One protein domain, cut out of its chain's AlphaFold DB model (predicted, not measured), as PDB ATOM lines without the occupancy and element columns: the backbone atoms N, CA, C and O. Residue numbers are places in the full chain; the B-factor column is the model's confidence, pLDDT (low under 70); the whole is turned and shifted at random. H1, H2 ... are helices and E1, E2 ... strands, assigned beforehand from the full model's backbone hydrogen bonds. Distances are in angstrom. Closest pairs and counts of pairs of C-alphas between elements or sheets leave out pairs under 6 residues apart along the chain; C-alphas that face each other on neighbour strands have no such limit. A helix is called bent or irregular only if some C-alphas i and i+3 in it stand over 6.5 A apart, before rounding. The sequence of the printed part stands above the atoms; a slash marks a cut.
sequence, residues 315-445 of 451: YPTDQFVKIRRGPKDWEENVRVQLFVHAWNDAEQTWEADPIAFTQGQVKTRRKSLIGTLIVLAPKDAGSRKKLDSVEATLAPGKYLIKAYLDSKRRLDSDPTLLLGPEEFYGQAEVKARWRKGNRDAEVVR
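AT A GLANCE: This is residues 315 to 445 of the 451 residues of an uncharacterized protein of Planctomycetaceae bacterium (UniProt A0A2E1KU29). One seven-stranded sheet curls into a nearly closed barrel, with two short helices, H1 and H2, outside it towards opposite ends. This is a folded sheet, bent back so that E6, E5, E2 and E3 face E1 and E7, with E4 as the hinge. The printed part has 131 residues, with elements in the order E1 E2 E3 E4 H1 E5 H2 E6 E7; the mixed sheet runs E6, E5, E2, E3, E4, E1, E7, and the class is mostly strand. It is compact, with a radius of gyration of the C-alphas of 14.7 A and spans of 40 by 31 by 28 A.

HOW THE PARTS SIT: E1, residues 315 to 323, is the antiparallel neighbour of E4, residues 369 to 376, with N 321 and O 371 within hydrogen-bond range at 3.0 A. E2, residues 335 to 344, E3, residues 356 to 361, and E4 form a meander, each strand the antiparallel neighbour of the one before; the hairpins are E2 and E3, with N 338 and O 358 within hydrogen-bond range at 2.9 A, and E3 and E4, with N 357 and O 374 at 2.9 A. With E1 they make a Greek key, its first strand the antiparallel neighbour of its fourth. H1, residues 381 to 389, only grazes the sheet with residues 383 to 388; 4 of its 5 O i to N i+4 pairs are within hydrogen-bond range. E5, residues 397 to 405, is antiparallel to E2, with N 339 and O 402 at 2.9 A. H2, residues 410 to 413, is not on the sheet and is too short for such a pair. Edge strand E6, residues 424 to 432, is antiparallel to E5, with N 401 and O 428 at 2.8 A. Edge strand E7, residues 442 to 444, is parallel to E1, with N 442 and O 320 at 2.9 A. The closest C-alphas of E6 and E7, those of Ala 432 and Glu 442, are 6.4 A apart.

IN THESE COORDINATES: E1 begins at C-alpha 315 (183.498, 156.816, 191.147), bends by 78 degrees at residue 318 and spans 21.5 A. E2 spans 29.1 A, E5 25.3 A and E6 21.7 A. E7 ends at C-alpha 444 (163.215, 163.908, 187.914).

THE WHOLE: The C-alphas farthest apart, of Arg 365 and Gly 382, are 44.3 A apart. The printed part has no cut; the links E1 to E2 and E2 to E3 are long. Mean pLDDT of the printed part is 91.5; residues 381 to 383, 385 to 386 and 389 to 390 are under 70.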
ATOM      1  N   TYR A 315     183.505 157.901 192.113       89.88
ATOM      2  CA  TYR A 315     183.498 156.816 191.147       89.88
ATOM      3  C   TYR A 315     182.603 157.190 189.965       89.88
ATOM      4  O   TYR A 315     181.381 157.289 190.133       89.88
ATOM      5  N   PRO A 316     183.180 157.443 188.778       88.56
ATOM      6  CA  PRO A 316     182.384 157.756 187.606       88.56
ATOM      7  C   PRO A 316     181.520 156.557 187.217       88.56
ATOM      8  O   PRO A 316     181.960 155.412 187.297       88.56
ATOM      9  N   THR A 317     180.295 156.835 186.779       91.62
ATOM     10  CA  THR A 317     179.356 155.815 186.296       91.62
ATOM     11  C   THR A 317     178.902 156.140 184.878       91.62
ATOM     12  O   THR A 317     179.058 157.267 184.409       91.62
ATOM     13  N   ASP A 318     178.255 155.182 184.217       91.69
ATOM     14  CA  ASP A 318     177.515 155.433 182.976       91.69
ATOM     15  C   ASP A 318     176.039 155.785 183.223       91.69
ATOM     16  O   ASP A 318     175.240 155.809 182.288       91.69
ATOM     17  N   GLN A 319     175.640 156.050 184.468       95.56
ATOM     18  CA  GLN A 319     174.271 156.419 184.821       95.56
ATOM     19  C   GLN A 319     174.099 157.938 184.756       95.56
ATOM     20  O   GLN A 319     175.015 158.710 185.038       95.56
ATOM     21  N   PHE A 320     172.909 158.385 184.365       96.56
ATOM     22  CA  PHE A 320     172.616 159.801 184.165       96.56
ATOM     23  C   PHE A 320     171.349 160.193 184.910       96.56
ATOM     24  O   PHE A 320     170.387 159.425 184.966       96.56
ATOM     25  N   VAL A 321     171.326 161.426 185.405       96.50
ATOM     26  CA  VAL A 321     170.126 162.071 185.936       96.50
ATOM     27  C   VAL A 321     169.803 163.305 185.106       96.50
ATOM     28  O   VAL A 321     170.689 164.022 184.635       96.50
ATOM     29  N   LYS A 322     168.510 163.539 184.893       95.69
ATOM     30  CA  LYS A 322     167.991 164.635 184.087       95.69
ATOM     31  C   LYS A 322     166.834 165.328 184.790       95.69
ATOM     32  O   LYS A 322     165.828 164.702 185.111       95.69
ATOM     33  N   ILE A 323     166.919 166.647 184.893       94.56
ATOM     34  CA  ILE A 323     165.790 167.509 185.245       94.56
ATOM     35  C   ILE A 323     165.213 168.066 183.945       94.56
ATOM     36  O   ILE A 323     165.910 168.703 183.148       94.56
ATOM     37  N   ARG A 324     163.933 167.784 183.691       89.00
ATOM     38  CA  ARG A 324     163.185 168.349 182.559       89.00
ATOM     39  C   ARG A 324     162.267 169.433 183.096       89.00
ATOM     40  O   ARG A 324     161.424 169.106 183.915       89.00
ATOM     41  N   ARG A 325     162.367 170.656 182.558       88.81
ATOM     42  CA  ARG A 325     161.585 171.812 183.030       88.81
ATOM     43  C   ARG A 325     161.851 172.071 184.512       88.81
ATOM     44  O   ARG A 325     160.967 171.907 185.341       88.81
ATOM     45  N   GLY A 326     163.098 172.411 184.823       88.00
ATOM     46  CA  GLY A 326     163.470 172.870 186.152       88.00
ATOM     47  C   GLY A 326     162.663 174.107 186.573       88.00
ATOM     48  O   GLY A 326     161.974 174.703 185.732       88.00
ATOM     49  N   PRO A 327     162.742 174.468 187.859       90.19
ATOM     50  CA  PRO A 327     162.046 175.614 188.430       90.19
ATOM     51  C   PRO A 327     162.184 176.902 187.605       90.19
ATOM     52  O   PRO A 327     163.191 177.136 186.933       90.19
ATOM     53  N   LYS A 328     161.128 177.726 187.602       89.31
ATOM     54  CA  LYS A 328     161.035 178.915 186.730       89.31
ATOM     55  C   LYS A 328     162.035 180.010 187.101       89.31
ATOM     56  O   LYS A 328     162.468 180.752 186.224       89.31
ATOM     57  N   ASP A 329     162.353 180.097 188.381       91.44
ATOM     58  CA  ASP A 329     163.301 181.014 189.010       91.44
ATOM     59  C   ASP A 329     164.767 180.591 188.827       91.44
ATOM     60  O   ASP A 329     165.662 181.377 189.122       91.44
ATOM     61  N   TRP A 330     165.049 179.396 188.293       92.56
ATOM     62  CA  TRP A 330     166.414 179.044 187.910       92.56
ATOM     63  C   TRP A 330     166.905 179.968 186.804       92.56
ATOM     64  O   TRP A 330     166.381 179.969 185.685       92.56
ATOM     65  N   GLU A 331     167.957 180.719 187.101       92.62
ATOM     66  CA  GLU A 331     168.623 181.575 186.131       92.62
ATOM     67  C   GLU A 331     169.222 180.767 184.971       92.62
ATOM     68  O   GLU A 331     169.356 179.541 184.991       92.62
ATOM     69  N   GLU A 332     169.510 181.453 183.875       91.31
ATOM     70  CA  GLU A 332     170.181 180.837 182.739       91.31
ATOM     71  C   GLU A 332     171.664 180.597 183.046       91.31
ATOM     72  O   GLU A 332     172.321 181.466 183.607       91.31
ATOM     73  N   ASN A 333     172.202 179.433 182.662       91.38
ATOM     74  CA  ASN A 333     173.609 179.049 182.856       91.38
ATOM     75  C   ASN A 333     174.081 178.981 184.318       91.38
ATOM     76  O   ASN A 333     175.253 178.702 184.561       91.38
ATOM     77  N   VAL A 334     173.183 179.152 185.289       94.44
ATOM     78  CA  VAL A 334     173.495 178.897 186.695       94.44
ATOM     79  C   VAL A 334     173.907 177.436 186.878       94.44
ATOM     80  O   VAL A 334     173.338 176.521 186.263       94.44
ATOM     81  N   ARG A 335     174.927 177.216 187.706       95.69
ATOM     82  CA  ARG A 335     175.407 175.875 188.033       95.69
ATOM     83  C   ARG A 335     174.533 175.259 189.103       95.69
ATOM     84  O   ARG A 335     174.145 175.911 190.070       95.69
ATOM     85  N   VAL A 336     174.271 173.975 188.928       95.88
ATOM     86  CA  VAL A 336     173.493 173.170 189.856       95.88
ATOM     87  C   VAL A 336     174.269 171.904 190.170       95.88
ATOM     88  O   VAL A 336     174.733 171.207 189.261       95.88
ATOM     89  N   GLN A 337     174.365 171.589 191.457       97.31
ATOM     90  CA  GLN A 337     174.764 170.270 191.927       97.31
ATOM     91  C   GLN A 337     173.530 169.505 192.396       97.31
ATOM     92  O   GLN A 337     172.699 170.029 193.137       97.31
ATOM     93  N   LEU A 338     173.402 168.263 191.940       97.62
ATOM     94  CA  LEU A 338     172.372 167.343 192.410       97.62
ATOM     95  C   LEU A 338     173.037 166.271 193.258       97.62
ATOM     96  O   LEU A 338     173.909 165.568 192.754       97.62
ATOM     97  N   PHE A 339     172.589 166.116 194.497       97.94
ATOM     98  CA  PHE A 339     173.032 165.057 195.397       97.94
ATOM     99  C   PHE A 339     171.924 164.025 195.575       97.94
ATOM    100  O   PHE A 339     170.754 164.372 195.742       97.94
ATOM    101  N   VAL A 340     172.297 162.753 195.513       98.00
ATOM    102  CA  VAL A 340     171.391 161.608 195.591       98.00
ATOM    103  C   VAL A 340     171.571 160.932 196.941       98.00
ATOM    104  O   VAL A 340     172.677 160.515 197.279       98.00
ATOM    105  N   HIS A 341     170.481 160.785 197.682       97.88
ATOM    106  CA  HIS A 341     170.416 160.102 198.970       97.88
ATOM    107  C   HIS A 341     169.583 158.826 198.819       97.88
ATOM    108  O   HIS A 341     168.502 158.861 198.221       97.88
ATOM    109  N   ALA A 342     170.088 157.696 199.316       97.06
ATOM    110  CA  ALA A 342     169.342 156.439 199.322       97.06
ATOM    111  C   ALA A 342     168.270 156.430 200.413       97.06
ATOM    112  O   ALA A 342     168.395 157.099 201.436       97.06
ATOM    113  N   TRP A 343     167.211 155.662 200.178       97.69
ATOM    114  CA  TRP A 343     166.258 155.287 201.214       97.69
ATOM    115  C   TRP A 343     166.819 154.138 202.056       97.69
ATOM    116  O   TRP A 343     167.249 153.129 201.492       97.69
ATOM    117  N   ASN A 344     166.768 154.266 203.378       96.31
ATOM    118  CA  ASN A 344     167.072 153.195 204.315       96.31
ATOM    119  C   ASN A 344     165.757 152.529 204.751       96.31
ATOM    120  O   ASN A 344     164.986 153.087 205.531       96.31
ATOM    121  N   ASP A 345     165.489 151.321 204.243       94.88
ATOM    122  CA  ASP A 345     164.269 150.574 204.580       94.88
ATOM    123  C   ASP A 345     164.228 150.109 206.046       94.88
ATOM    124  O   ASP A 345     163.140 149.930 206.587       94.88
ATOM    125  N   ALA A 346     165.373 149.922 206.706       95.94
ATOM    126  CA  ALA A 346     165.396 149.506 208.108       95.94
ATOM    127  C   ALA A 346     164.998 150.659 209.038       95.94
ATOM    128  O   ALA A 346     164.222 150.465 209.971       95.94
ATOM    129  N   GLU A 347     165.498 151.861 208.756       96.62
ATOM    130  CA  GLU A 347     165.246 153.052 209.573       96.62
ATOM    131  C   GLU A 347     164.017 153.848 209.115       96.62
ATOM    132  O   GLU A 347     163.528 154.693 209.857       96.62
ATOM    133  N   GLN A 348     163.491 153.565 207.917       97.12
ATOM    134  CA  GLN A 348     162.434 154.349 207.265       97.12
ATOM    135  C   GLN A 348     162.810 155.838 207.144       97.12
ATOM    136  O   GLN A 348     161.979 156.732 207.315       97.12
ATOM    137  N   THR A 349     164.080 156.104 206.839       97.69
ATOM    138  CA  THR A 349     164.656 157.446 206.696       97.69
ATOM    139  C   THR A 349     165.487 157.546 205.417       97.69
ATOM    140  O   THR A 349     165.842 156.551 204.781       97.69
ATOM    141  N   TRP A 350     165.794 158.776 205.007       97.50
ATOM    142  CA  TRP A 350     166.791 159.026 203.968       97.50
ATOM    143  C   TRP A 350     168.193 159.007 204.576       97.50
ATOM    144  O   TRP A 350     168.407 159.609 205.627       97.50
ATOM    145  N   GLU A 351     169.147 158.398 203.875       95.62
ATOM    146  CA  GLU A 351     170.568 158.466 204.225       95.62
ATOM    147  C   GLU A 351     171.015 159.927 204.374       95.62
ATOM    148  O   GLU A 351     170.773 160.766 203.494       95.62
ATOM    149  N   ALA A 352     171.673 160.240 205.491       93.94
ATOM    150  CA  ALA A 352     172.107 161.602 205.791       93.94
ATOM    151  C   ALA A 352     173.183 162.084 204.804       93.94
ATOM    152  O   ALA A 352     173.080 163.186 204.257       93.94
ATOM    153  N   ASP A 353     174.177 161.233 204.535       93.69
ATOM    154  CA  ASP A 353     175.236 161.491 203.562       93.69
ATOM    155  C   ASP A 353     174.755 161.134 202.137       93.69
ATOM    156  O   ASP A 353     174.062 160.130 201.937       93.69
ATOM    157  N   PRO A 354     175.112 161.926 201.110       96.06
ATOM    158  CA  PRO A 354     174.792 161.583 199.734       96.06
ATOM    159  C   PRO A 354     175.631 160.393 199.256       96.06
ATOM    160  O   PRO A 354     176.827 160.295 199.534       96.06
ATOM    161  N   ILE A 355     175.017 159.523 198.459       95.62
ATOM    162  CA  ILE A 355     175.660 158.338 197.873       95.62
ATOM    163  C   ILE A 355     176.075 158.544 196.414       95.62
ATOM    164  O   ILE A 355     176.788 157.722 195.843       95.62
ATOM    165  N   ALA A 356     175.608 159.618 195.781       96.44
ATOM    166  CA  ALA A 356     176.062 160.042 194.468       96.44
ATOM    167  C   ALA A 356     175.814 161.534 194.262       96.44
ATOM    168  O   ALA A 356     174.988 162.138 194.948       96.44
ATOM    169  N   PHE A 357     176.484 162.120 193.278       96.50
ATOM    170  CA  PHE A 357     176.189 163.477 192.841       96.50
ATOM    171  C   PHE A 357     176.397 163.670 191.340       96.50
ATOM    172  O   PHE A 357     176.998 162.843 190.655       96.50
ATOM    173  N   THR A 358     175.899 164.785 190.819       95.62
ATOM    174  CA  THR A 358     176.294 165.311 189.513       95.62
ATOM    175  C   THR A 358     176.328 166.835 189.535       95.62
ATOM    176  O   THR A 358     175.748 167.458 190.423       95.62
ATOM    177  N   GLN A 359     176.989 167.433 188.547       94.75
ATOM    178  CA  GLN A 359     177.070 168.878 188.356       94.75
ATOM    179  C   GLN A 359     176.802 169.222 186.891       94.75
ATOM    180  O   GLN A 359     177.231 168.502 185.987       94.75
ATOM    181  N   GLY A 360     176.116 170.337 186.659       93.44
ATOM    182  CA  GLY A 360     176.041 170.951 185.338       93.44
ATOM    183  C   GLY A 360     175.353 172.310 185.367       93.44
ATOM    184  O   GLY A 360     174.994 172.822 186.426       93.44
ATOM    185  N   GLN A 361     175.142 172.882 184.186       93.44
ATOM    186  CA  GLN A 361     174.470 174.169 184.010       93.44
ATOM    187  C   GLN A 361     173.012 174.016 183.583       93.44
ATOM    188  O   GLN A 361     172.669 173.150 182.765       93.44
ATOM    189  N   VAL A 362     172.171 174.943 184.035       93.25
ATOM    190  CA  VAL A 362     170.793 175.082 183.554       93.25
ATOM    191  C   VAL A 362     170.783 175.596 182.115       93.25
ATOM    192  O   VAL A 362     171.203 176.715 181.828       93.25
ATOM    193  N   LYS A 363     170.252 174.789 181.188       90.38
ATOM    194  CA  LYS A 363     170.148 175.176 179.773       90.38
ATOM    195  C   LYS A 363     168.880 175.993 179.482       90.38
ATOM    196  O   LYS A 363     167.760 175.606 179.828       90.38
ATOM    197  N   THR A 364     169.101 177.087 178.760       76.50
ATOM    198  CA  THR A 364     168.247 178.259 178.494       76.50
ATOM    199  C   THR A 364     166.792 177.939 178.110       76.50
ATOM    200  O   THR A 364     165.852 178.298 178.814       76.50
ATOM    201  N   ARG A 365     166.575 177.165 177.039       75.56
ATOM    202  CA  ARG A 365     165.251 177.015 176.405       75.56
ATOM    203  C   ARG A 365     164.269 176.117 177.161       75.56
ATOM    204  O   ARG A 365     163.072 176.144 176.891       75.56
ATOM    205  N   ARG A 366     164.759 175.241 178.041       82.31
ATOM    206  CA  ARG A 366     163.926 174.221 178.711       82.31
ATOM    207  C   ARG A 366     164.158 174.139 180.216       82.31
ATOM    208  O   ARG A 366     163.638 173.204 180.826       82.31
ATOM    209  N   LYS A 367     164.968 175.054 180.770       89.38
ATOM    210  CA  LYS A 367     165.470 175.014 182.153       89.38
ATOM    211  C   LYS A 367     165.889 173.595 182.535       89.38
ATOM    212  O   LYS A 367     165.454 173.035 183.529       89.38
ATOM    213  N   SER A 368     166.618 172.937 181.637       92.06
ATOM    214  CA  SER A 368     166.944 171.522 181.787       92.06
ATOM    215  C   SER A 368     168.380 171.353 182.224       92.06
ATOM    216  O   SER A 368     169.261 172.039 181.706       92.06
ATOM    217  N   LEU A 369     168.593 170.369 183.081       93.44
ATOM    218  CA  LEU A 369     169.900 169.928 183.532       93.44
ATOM    219  C   LEU A 369     170.034 168.444 183.209       93.44
ATOM    220  O   LEU A 369     169.075 167.683 183.349       93.44
ATOM    221  N   ILE A 370     171.211 168.031 182.761       94.00
ATOM    222  CA  ILE A 370     171.566 166.623 182.634       94.00
ATOM    223  C   ILE A 370     173.009 166.449 183.068       94.00
ATOM    224  O   ILE A 370     173.862 167.250 182.692       94.00
ATOM    225  N   GLY A 371     173.270 165.393 183.824       93.19
ATOM    226  CA  GLY A 371     174.607 165.089 184.292       93.19
ATOM    227  C   GLY A 371     174.808 163.595 184.492       93.19
ATOM    228  O   GLY A 371     173.863 162.850 184.768       93.19
ATOM    229  N   THR A 372     176.047 163.159 184.295       93.75
ATOM    230  CA  THR A 372     176.491 161.811 184.653       93.75
ATOM    231  C   THR A 372     176.612 161.722 186.168       93.75
ATOM    232  O   THR A 372     177.159 162.634 186.790       93.75
ATOM    233  N   LEU A 373     176.112 160.644 186.755       95.31
ATOM    234  CA  LEU A 373     176.217 160.404 188.184       95.31
ATOM    235  C   LEU A 373     177.604 159.902 188.556       95.31
ATOM    236  O   LEU A 373     178.177 159.044 187.881       95.31
ATOM    237  N   ILE A 374     178.092 160.420 189.673       94.00
ATOM    238  CA  ILE A 374     179.320 160.008 190.336       94.00
ATOM    239  C   ILE A 374     178.922 159.381 191.651       94.00
ATOM    240  O   ILE A 374     178.359 160.068 192.502       94.00
ATOM    241  N   VAL A 375     179.189 158.090 191.809       94.38
ATOM    242  CA  VAL A 375     178.941 157.385 193.065       94.38
ATOM    243  C   VAL A 375     179.987 157.820 194.081       94.38
ATOM    244  O   VAL A 375     181.178 157.912 193.778       94.38
ATOM    245  N   LEU A 376     179.515 158.107 195.287       92.06
ATOM    246  CA  LEU A 376     180.329 158.467 196.431       92.06
ATOM    247  C   LEU A 376     180.526 157.214 197.277       92.06
ATOM    248  O   LEU A 376     179.567 156.671 197.824       92.06
ATOM    249  N   ALA A 377     181.769 156.746 197.388       86.00
ATOM    250  CA  ALA A 377     182.062 155.670 198.320       86.00
ATOM    251  C   ALA A 377     181.831 156.169 199.756       86.00
ATOM    252  O   ALA A 377     182.296 157.270 200.099       86.00
ATOM    253  N   PRO A 378     181.166 155.365 200.599       80.12
ATOM    254  CA  PRO A 378     181.091 155.623 202.025       80.12
ATOM    255  C   PRO A 378     182.484 155.825 202.641       80.12
ATOM    256  O   PRO A 378     183.509 155.382 202.110       80.12
ATOM    257  N   LYS A 379     182.536 156.536 203.770       73.19
ATOM    258  CA  LYS A 379     183.799 156.908 204.430       73.19
ATOM    259  C   LYS A 379     184.540 155.709 205.043       73.19
ATOM    260  O   LYS A 379     185.700 155.860 205.425       73.19
ATOM    261  N   ASP A 380     183.918 154.535 205.128       72.94
ATOM    262  CA  ASP A 380     184.543 153.330 205.659       72.94
ATOM    263  C   ASP A 380     185.460 152.643 204.625       72.94
ATOM    264  O   ASP A 380     185.247 152.663 203.411       72.94
ATOM    265  N   ALA A 381     186.532 152.019 205.114       60.12
ATOM    266  CA  ALA A 381     187.556 151.419 204.259       60.12
ATOM    267  C   ALA A 381     187.077 150.163 203.499       60.12
ATOM    268  O   ALA A 381     187.676 149.803 202.482       60.12
ATOM    269  N   GLY A 382     186.026 149.486 203.980       64.38
ATOM    270  CA  GLY A 382     185.479 148.276 203.359       64.38
ATOM    271  C   GLY A 382     184.714 148.580 202.073       64.38
ATOM    272  O   GLY A 382     184.904 147.903 201.059       64.38
ATOM    273  N   SER A 383     183.918 149.649 202.082       62.22
ATOM    274  CA  SER A 383     183.088 150.031 200.937       62.22
ATOM    275  C   SER A 383     183.885 150.451 199.701       62.22
ATOM    276  O   SER A 383     183.465 150.153 198.583       62.22
ATOM    277  N   ARG A 384     185.067 151.065 199.869       70.50
ATOM    278  CA  ARG A 384     185.945 151.414 198.732       70.50
ATOM    279  C   ARG A 384     186.412 150.186 197.967       70.50
ATOM    280  O   ARG A 384     186.216 150.118 196.762       70.50
ATOM    281  N   LYS A 385     186.924 149.169 198.673       67.44
ATOM    282  CA  LYS A 385     187.377 147.918 198.038       67.44
ATOM    283  C   LYS A 385     186.259 147.239 197.248       67.44
ATOM    284  O   LYS A 385     186.512 146.694 196.179       67.44
ATOM    285  N   LYS A 386     185.024 147.293 197.757       67.69
ATOM    286  CA  LYS A 386     183.850 146.750 197.065       67.69
ATOM    287  C   LYS A 386     183.579 147.496 195.753       67.69
ATOM    288  O   LYS A 386     183.366 146.844 194.734       67.69
ATOM    289  N   LEU A 387     183.645 148.827 195.766       72.81
ATOM    290  CA  LEU A 387     183.476 149.668 194.573       72.81
ATOM    291  C   LEU A 387     184.666 149.617 193.607       72.81
ATOM    292  O   LEU A 387     184.481 149.815 192.418       72.81
ATOM    293  N   ASP A 388     185.876 149.325 194.079       70.81
ATOM    294  CA  ASP A 388     187.022 149.090 193.194       70.81
ATOM    295  C   ASP A 388     186.897 147.736 192.461       70.81
ATOM    296  O   ASP A 388     187.418 147.570 191.361       70.81
ATOM    297  N   SER A 389     186.193 146.765 193.060       60.53
ATOM    298  CA  SER A 389     186.007 145.410 192.511       60.53
ATOM    299  C   SER A 389     184.782 145.235 191.604       60.53
ATOM    300  O   SER A 389     184.660 144.213 190.932       60.53
ATOM    301  N   VAL A 390     183.865 146.205 191.591       62.16
ATOM    302  CA  VAL A 390     182.605 146.165 190.836       62.16
ATOM    303  C   VAL A 390     182.419 147.505 190.143       62.16
ATOM    304  O   VAL A 390     182.738 148.538 190.712       62.16
ATOM    305  N   GLU A 391     181.865 147.520 188.935       79.81
ATOM    306  CA  GLU A 391     181.505 148.778 188.283       79.81
ATOM    307  C   GLU A 391     180.561 149.594 189.182       79.81
ATOM    308  O   GLU A 391     179.424 149.191 189.455       79.81
ATOM    309  N   ALA A 392     181.056 150.734 189.669       86.62
ATOM    310  CA  ALA A 392     180.314 151.601 190.567       86.62
ATOM    311  C   ALA A 392     179.007 152.040 189.897       86.62
ATOM    312  O   ALA A 392     179.003 152.729 188.879       86.62
ATOM    313  N   THR A 393     177.885 151.602 190.457       92.69
ATOM    314  CA  THR A 393     176.546 151.867 189.935       92.69
ATOM    315  C   THR A 393     175.560 151.970 191.091       92.69
ATOM    316  O   THR A 393     175.706 151.313 192.122       92.69
ATOM    317  N   LEU A 394     174.541 152.808 190.927       94.19
ATOM    318  CA  LEU A 394     173.388 152.854 191.814       94.19
ATOM    319  C   LEU A 394     172.396 151.752 191.433       94.19
ATOM    320  O   LEU A 394     172.055 151.594 190.259       94.19
ATOM    321  N   ALA A 395     171.905 151.017 192.430       94.88
ATOM    322  CA  ALA A 395     170.873 150.001 192.247       94.88
ATOM    323  C   ALA A 395     169.485 150.633 192.009       94.88
ATOM    324  O   ALA A 395     169.245 151.755 192.430       94.88
ATOM    325  N   PRO A 396     168.524 149.957 191.365       97.25
ATOM    326  CA  PRO A 396     167.144 150.443 191.324       97.25
ATOM    327  C   PRO A 396     166.559 150.613 192.736       97.25
ATOM    328  O   PRO A 396     166.777 149.763 193.595       97.25
ATOM    329  N   GLY A 397     165.774 151.664 192.977       97.00
ATOM    330  CA  GLY A 397     165.295 151.948 194.334       97.00
ATOM    331  C   GLY A 397     164.579 153.284 194.510       97.00
ATOM    332  O   GLY A 397     164.254 153.973 193.539       97.00
ATOM    333  N   LYS A 398     164.302 153.629 195.772       97.75
ATOM    334  CA  LYS A 398     163.791 154.942 196.184       97.75
ATOM    335  C   LYS A 398     164.966 155.853 196.529       97.75
ATOM    336  O   LYS A 398     165.864 155.445 197.262       97.75
ATOM    337  N   TYR A 399     164.932 157.078 196.018       98.19
ATOM    338  CA  TYR A 399     165.981 158.073 196.216       98.19
ATOM    339  C   TYR A 399     165.393 159.451 196.473       98.19
ATOM    340  O   TYR A 399     164.369 159.810 195.889       98.19
ATOM    341  N   LEU A 400     166.092 160.237 197.283       97.94
ATOM    342  CA  LEU A 400     165.859 161.663 197.446       97.94
ATOM    343  C   LEU A 400     166.959 162.418 196.705       97.94
ATOM    344  O   LEU A 400     168.146 162.216 196.956       97.94
ATOM    345  N   ILE A 401     166.566 163.282 195.776       98.00
ATOM    346  CA  ILE A 401     167.481 164.152 195.041       98.00
ATOM    347  C   ILE A 401     167.376 165.546 195.635       98.00
ATOM    348  O   ILE A 401     166.304 166.145 195.597       98.00
ATOM    349  N   LYS A 402     168.490 166.067 196.146       98.12
ATOM    350  CA  LYS A 402     168.619 167.437 196.645       98.12
ATOM    351  C   LYS A 402     169.358 168.284 195.616       98.12
ATOM    352  O   LYS A 402     170.429 167.890 195.152       98.12
ATOM    353  N   ALA A 403     168.782 169.421 195.247       97.81
ATOM    354  CA  ALA A 403     169.364 170.367 194.307       97.81
ATOM    355  C   ALA A 403     169.971 171.558 195.053       97.81
ATOM    356  O   ALA A 403     169.332 172.135 195.934       97.81
ATOM    357  N   TYR A 404     171.183 171.930 194.656       98.06
ATOM    358  CA  TYR A 404     171.933 173.050 195.207       98.06
ATOM    359  C   TYR A 404     172.320 173.995 194.075       98.06
ATOM    360  O   TYR A 404     172.887 173.552 193.072       98.06
ATOM    361  N   LEU A 405     171.976 175.270 194.220       96.81
ATOM    362  CA  LEU A 405     172.085 176.296 193.191       96.81
ATOM    363  C   LEU A 405     173.237 177.249 193.515       96.81
ATOM    364  O   LEU A 405     173.224 177.910 194.549       96.81
ATOM    365  N   ASP A 406     174.207 177.375 192.612       97.06
ATOM    366  CA  ASP A 406     175.349 178.281 192.788       97.06
ATOM    367  C   ASP A 406     174.996 179.741 192.440       97.06
ATOM    368  O   ASP A 406     175.605 180.363 191.567       97.06
ATOM    369  N   SER A 407     173.982 180.303 193.101       94.69
ATOM    370  CA  SER A 407     173.513 181.679 192.860       94.69
ATOM    371  C   SER A 407     174.579 182.732 193.186       94.69
ATOM    372  O   SER A 407     174.654 183.776 192.542       94.69
ATOM    373  N   LYS A 408     175.456 182.435 194.152       95.94
ATOM    374  CA  LYS A 408     176.589 183.285 194.549       95.94
ATOM    375  C   LYS A 408     177.845 183.068 193.689       95.94
ATOM    376  O   LYS A 408     178.871 183.680 193.974       95.94
ATOM    377  N   ARG A 409     177.789 182.205 192.664       95.69
ATOM    378  CA  ARG A 409     178.897 181.906 191.736       95.69
ATOM    379  C   ARG A 409     180.198 181.461 192.425       95.69
ATOM    380  O   ARG A 409     181.299 181.762 191.963       95.69
ATOM    381  N   ARG A 410     180.099 180.717 193.528       96.38
ATOM    382  CA  ARG A 410     181.246 180.206 194.297       96.38
ATOM    383  C   ARG A 410     182.140 179.302 193.450       96.38
ATOM    384  O   ARG A 410     183.363 179.345 193.604       96.38
ATOM    385  N   LEU A 411     181.553 178.555 192.510       94.94
ATOM    386  CA  LEU A 411     182.288 177.646 191.630       94.94
ATOM    387  C   LEU A 411     183.175 178.371 190.601       94.94
ATOM    388  O   LEU A 411     184.035 177.728 190.007       94.94
ATOM    389  N   ASP A 412     183.023 179.691 190.405       93.25
ATOM    390  CA  ASP A 412     183.974 180.469 189.589       93.25
ATOM    391  C   ASP A 412     185.325 180.624 190.293       93.25
ATOM    392  O   ASP A 412     186.373 180.615 189.649       93.25
ATOM    393  N   SER A 413     185.294 180.772 191.619       92.81
ATOM    394  CA  SER A 413     186.498 180.909 192.443       92.81
ATOM    395  C   SER A 413     187.103 179.559 192.815       92.81
ATOM    396  O   SER A 413     188.325 179.408 192.819       92.81
ATOM    397  N   ASP A 414     186.246 178.574 193.086       93.81
ATOM    398  CA  ASP A 414     186.645 177.223 193.437       93.81
ATOM    399  C   ASP A 414     185.795 176.197 192.673       93.81
ATOM    400  O   ASP A 414     184.747 175.758 193.158       93.81
ATOM    401  N   PRO A 415     186.243 175.763 191.484       92.38
ATOM    402  CA  PRO A 415     185.515 174.774 190.704       92.38
ATOM    403  C   PRO A 415     185.488 173.397 191.380       92.38
ATOM    404  O   PRO A 415     184.731 172.535 190.927       92.38
ATOM    405  N   THR A 416     186.265 173.150 192.449       92.00
ATOM    406  CA  THR A 416     186.277 171.867 193.175       92.00
ATOM    407  C   THR A 416     185.263 171.781 194.308       92.00
ATOM    408  O   THR A 416     184.817 170.673 194.619       92.00
ATOM    409  N   LEU A 417     184.725 172.913 194.765       93.62
ATOM    410  CA  LEU A 417     183.740 173.005 195.844       93.62
ATOM    411  C   LEU A 417     182.494 172.117 195.640       93.62
ATOM    412  O   LEU A 417     181.860 172.119 194.580       93.62
ATOM    413  N   LEU A 418     182.111 171.372 196.677       93.62
ATOM    414  CA  LEU A 418     180.778 170.777 196.792       93.62
ATOM    415  C   LEU A 418     179.871 171.780 197.512       93.62
ATOM    416  O   LEU A 418     180.207 172.231 198.606       93.62
ATOM    417  N   LEU A 419     178.766 172.159 196.874       96.12
ATOM    418  CA  LEU A 419     177.800 173.114 197.408       96.12
ATOM    419  C   LEU A 419     177.133 172.537 198.661       96.12
ATOM    420  O   LEU A 419     176.889 171.331 198.748       96.12
ATOM    421  N   GLY A 420     176.876 173.406 199.633       96.25
ATOM    422  CA  GLY A 420     176.397 173.041 200.961       96.25
ATOM    423  C   GLY A 420     175.007 173.599 201.269       96.25
ATOM    424  O   GLY A 420     174.336 174.134 200.390       96.25
ATOM    425  N   PRO A 421     174.552 173.499 202.531       96.50
ATOM    426  CA  PRO A 421     173.203 173.903 202.933       96.50
ATOM    427  C   PRO A 421     172.812 175.344 202.570       96.50
ATOM    428  O   PRO A 421     171.639 175.601 202.331       96.50
ATOM    429  N   GLU A 422     173.769 176.274 202.482       96.62
ATOM    430  CA  GLU A 422     173.507 177.661 202.062       96.62
ATOM    431  C   GLU A 422     173.038 177.792 200.608       96.62
ATOM    432  O   GLU A 422     172.377 178.766 200.257       96.62
ATOM    433  N   GLU A 423     173.396 176.830 199.760       97.50
ATOM    434  CA  GLU A 423     173.007 176.782 198.353       97.50
ATOM    435  C   GLU A 423     171.819 175.847 198.114       97.50
ATOM    436  O   GLU A 423     171.415 175.644 196.967       97.50
ATOM    437  N   PHE A 424     171.269 175.239 199.168       97.69
ATOM    438  CA  PHE A 424     170.158 174.310 199.035       97.69
ATOM    439  C   PHE A 424     168.931 175.021 198.463       97.69
ATOM    440  O   PHE A 424     168.445 176.008 199.008       97.69
ATOM    441  N   TYR A 425     168.428 174.491 197.352       96.75
ATOM    442  CA  TYR A 425     167.274 175.040 196.651       96.75
ATOM    443  C   TYR A 425     165.997 174.260 196.991       96.75
ATOM    444  O   TYR A 425     164.973 174.826 197.367       96.75
ATOM    445  N   GLY A 426     166.054 172.935 196.862       96.38
ATOM    446  CA  GLY A 426     164.896 172.072 197.056       96.38
ATOM    447  C   GLY A 426     165.212 170.611 196.785       96.38
ATOM    448  O   GLY A 426     166.330 170.250 196.402       96.38
ATOM    449  N   GLN A 427     164.220 169.751 196.979       97.38
ATOM    450  CA  GLN A 427     164.386 168.308 196.869       97.38
ATOM    451  C   GLN A 427     163.198 167.619 196.199       97.38
ATOM    452  O   GLN A 427     162.082 168.130 196.192       97.38
ATOM    453  N   ALA A 428     163.446 166.444 195.626       96.88
ATOM    454  CA  ALA A 428     162.419 165.607 195.022       96.88
ATOM    455  C   ALA A 428     162.726 164.124 195.218       96.88
ATOM    456  O   ALA A 428     163.851 163.663 195.027       96.88
ATOM    457  N   GLU A 429     161.690 163.357 195.534       96.75
ATOM    458  CA  GLU A 429     161.779 161.903 195.587       96.75
ATOM    459  C   GLU A 429     161.613 161.282 194.201       96.75
ATOM    460  O   GLU A 429     160.708 161.641 193.435       96.75
ATOM    461  N   VAL A 430     162.420 160.267 193.914       96.44
ATOM    462  CA  VAL A 430     162.334 159.479 192.688       96.44
ATOM    463  C   VAL A 430     162.366 157.987 192.998       96.44
ATOM    464  O   VAL A 430     163.063 157.521 193.896       96.44
ATOM    465  N   LYS A 431     161.615 157.214 192.212       97.06
ATOM    466  CA  LYS A 431     161.761 155.760 192.147       97.06
ATOM    467  C   LYS A 431     162.571 155.435 190.899       97.06
ATOM    468  O   LYS A 431     162.007 155.343 189.810       97.06
ATOM    469  N   ALA A 432     163.883 155.342 191.063       97.00
ATOM    470  CA  ALA A 432     164.826 155.286 189.960       97.00
ATOM    471  C   ALA A 432     165.152 153.853 189.538       97.00
ATOM    472  O   ALA A 432     165.168 152.928 190.355       97.00
ATOM    473  N   ARG A 433     165.440 153.679 188.246       97.00
ATOM    474  CA  ARG A 433     165.966 152.421 187.683       97.00
ATOM    475  C   ARG A 433     167.463 152.479 187.391       97.00
ATOM    476  O   ARG A 433     168.051 151.426 187.190       97.00
ATOM    477  N   TRP A 434     168.026 153.686 187.301       96.00
ATOM    478  CA  TRP A 434     169.434 153.967 186.992       96.00
ATOM    479  C   TRP A 434     170.014 153.111 185.861       96.00
ATOM    480  O   TRP A 434     170.950 152.329 186.024       96.00
ATOM    481  N   ARG A 435     169.445 153.262 184.666       95.81
ATOM    482  CA  ARG A 435     169.991 152.631 183.464       95.81
ATOM    483  C   ARG A 435     171.249 153.360 182.993       95.81
ATOM    484  O   ARG A 435     171.443 154.542 183.286       95.81
ATOM    485  N   LYS A 436     172.094 152.642 182.255       94.81
ATOM    486  CA  LYS A 436     173.298 153.203 181.640       94.81
ATOM    487  C   LYS A 436     172.953 153.981 180.372       94.81
ATOM    488  O   LYS A 436     172.079 153.581 179.610       94.81
ATOM    489  N   GLY A 437     173.701 155.049 180.121       93.50
ATOM    490  CA  GLY A 437     173.613 155.872 178.924       93.50
ATOM    491  C   GLY A 437     172.665 157.065 179.056       93.50
ATOM    492  O   GLY A 437     171.614 157.022 179.686       93.50
ATOM    493  N   ASN A 438     173.026 158.160 178.382       92.06
ATOM    494  CA  ASN A 438     172.279 159.423 178.397       92.06
ATOM    495  C   ASN A 438     170.825 159.265 177.896       92.06
ATOM    496  O   ASN A 438     169.906 159.888 178.427       92.06
ATOM    497  N   ARG A 439     170.589 158.403 176.896       93.88
ATOM    498  CA  ARG A 439     169.238 158.162 176.351       93.88
ATOM    499  C   ARG A 439     168.273 157.612 177.403       93.88
ATOM    500  O   ARG A 439     167.092 157.954 177.362       93.88
ATOM    501  N   ASP A 440     168.798 156.851 178.357       96.06
ATOM    502  CA  ASP A 440     168.062 156.209 179.441       96.06
ATOM    503  C   ASP A 440     168.240 156.928 180.790       96.06
ATOM    504  O   ASP A 440     167.985 156.341 181.843       96.06
ATOM    505  N   ALA A 441     168.656 158.202 180.764       96.06
ATOM    506  CA  ALA A 441     168.813 159.017 181.963       96.06
ATOM    507  C   ALA A 441     167.538 159.024 182.815       96.06
ATOM    508  O   ALA A 441     166.430 159.232 182.303       96.06
ATOM    509  N   GLU A 442     167.707 158.876 184.127       97.38
ATOM    510  CA  GLU A 442     166.607 158.962 185.078       97.38
ATOM    511  C   GLU A 442     166.058 160.388 185.095       97.38
ATOM    512  O   GLU A 442     166.809 161.361 185.192       97.38
ATOM    513  N   VAL A 443     164.738 160.526 184.970       95.94
ATOM    514  CA  VAL A 443     164.104 161.840 184.844       95.94
ATOM    515  C   VAL A 443     163.433 162.210 186.154       95.94
ATOM    516  O   VAL A 443     162.435 161.600 186.535       95.94
ATOM    517  N   VAL A 444     163.904 163.285 186.781       94.12
ATOM    518  CA  VAL A 444     163.215 163.908 187.914       94.12
ATOM    519  C   VAL A 444     161.977 164.618 187.372       94.12
ATOM    520  O   VAL A 444     162.087 165.597 186.632       94.12
ATOM    521  N   ARG A 445     160.797 164.050 187.647       87.00
ATOM    522  CA  ARG A 445     159.500 164.561 187.162       87.00
ATOM    523  C   ARG A 445     158.729 165.357 188.206       87.00
ATOM    524  O   ARG A 445     157.874 166.145 187.822       87.00
TER     525      ARG A 445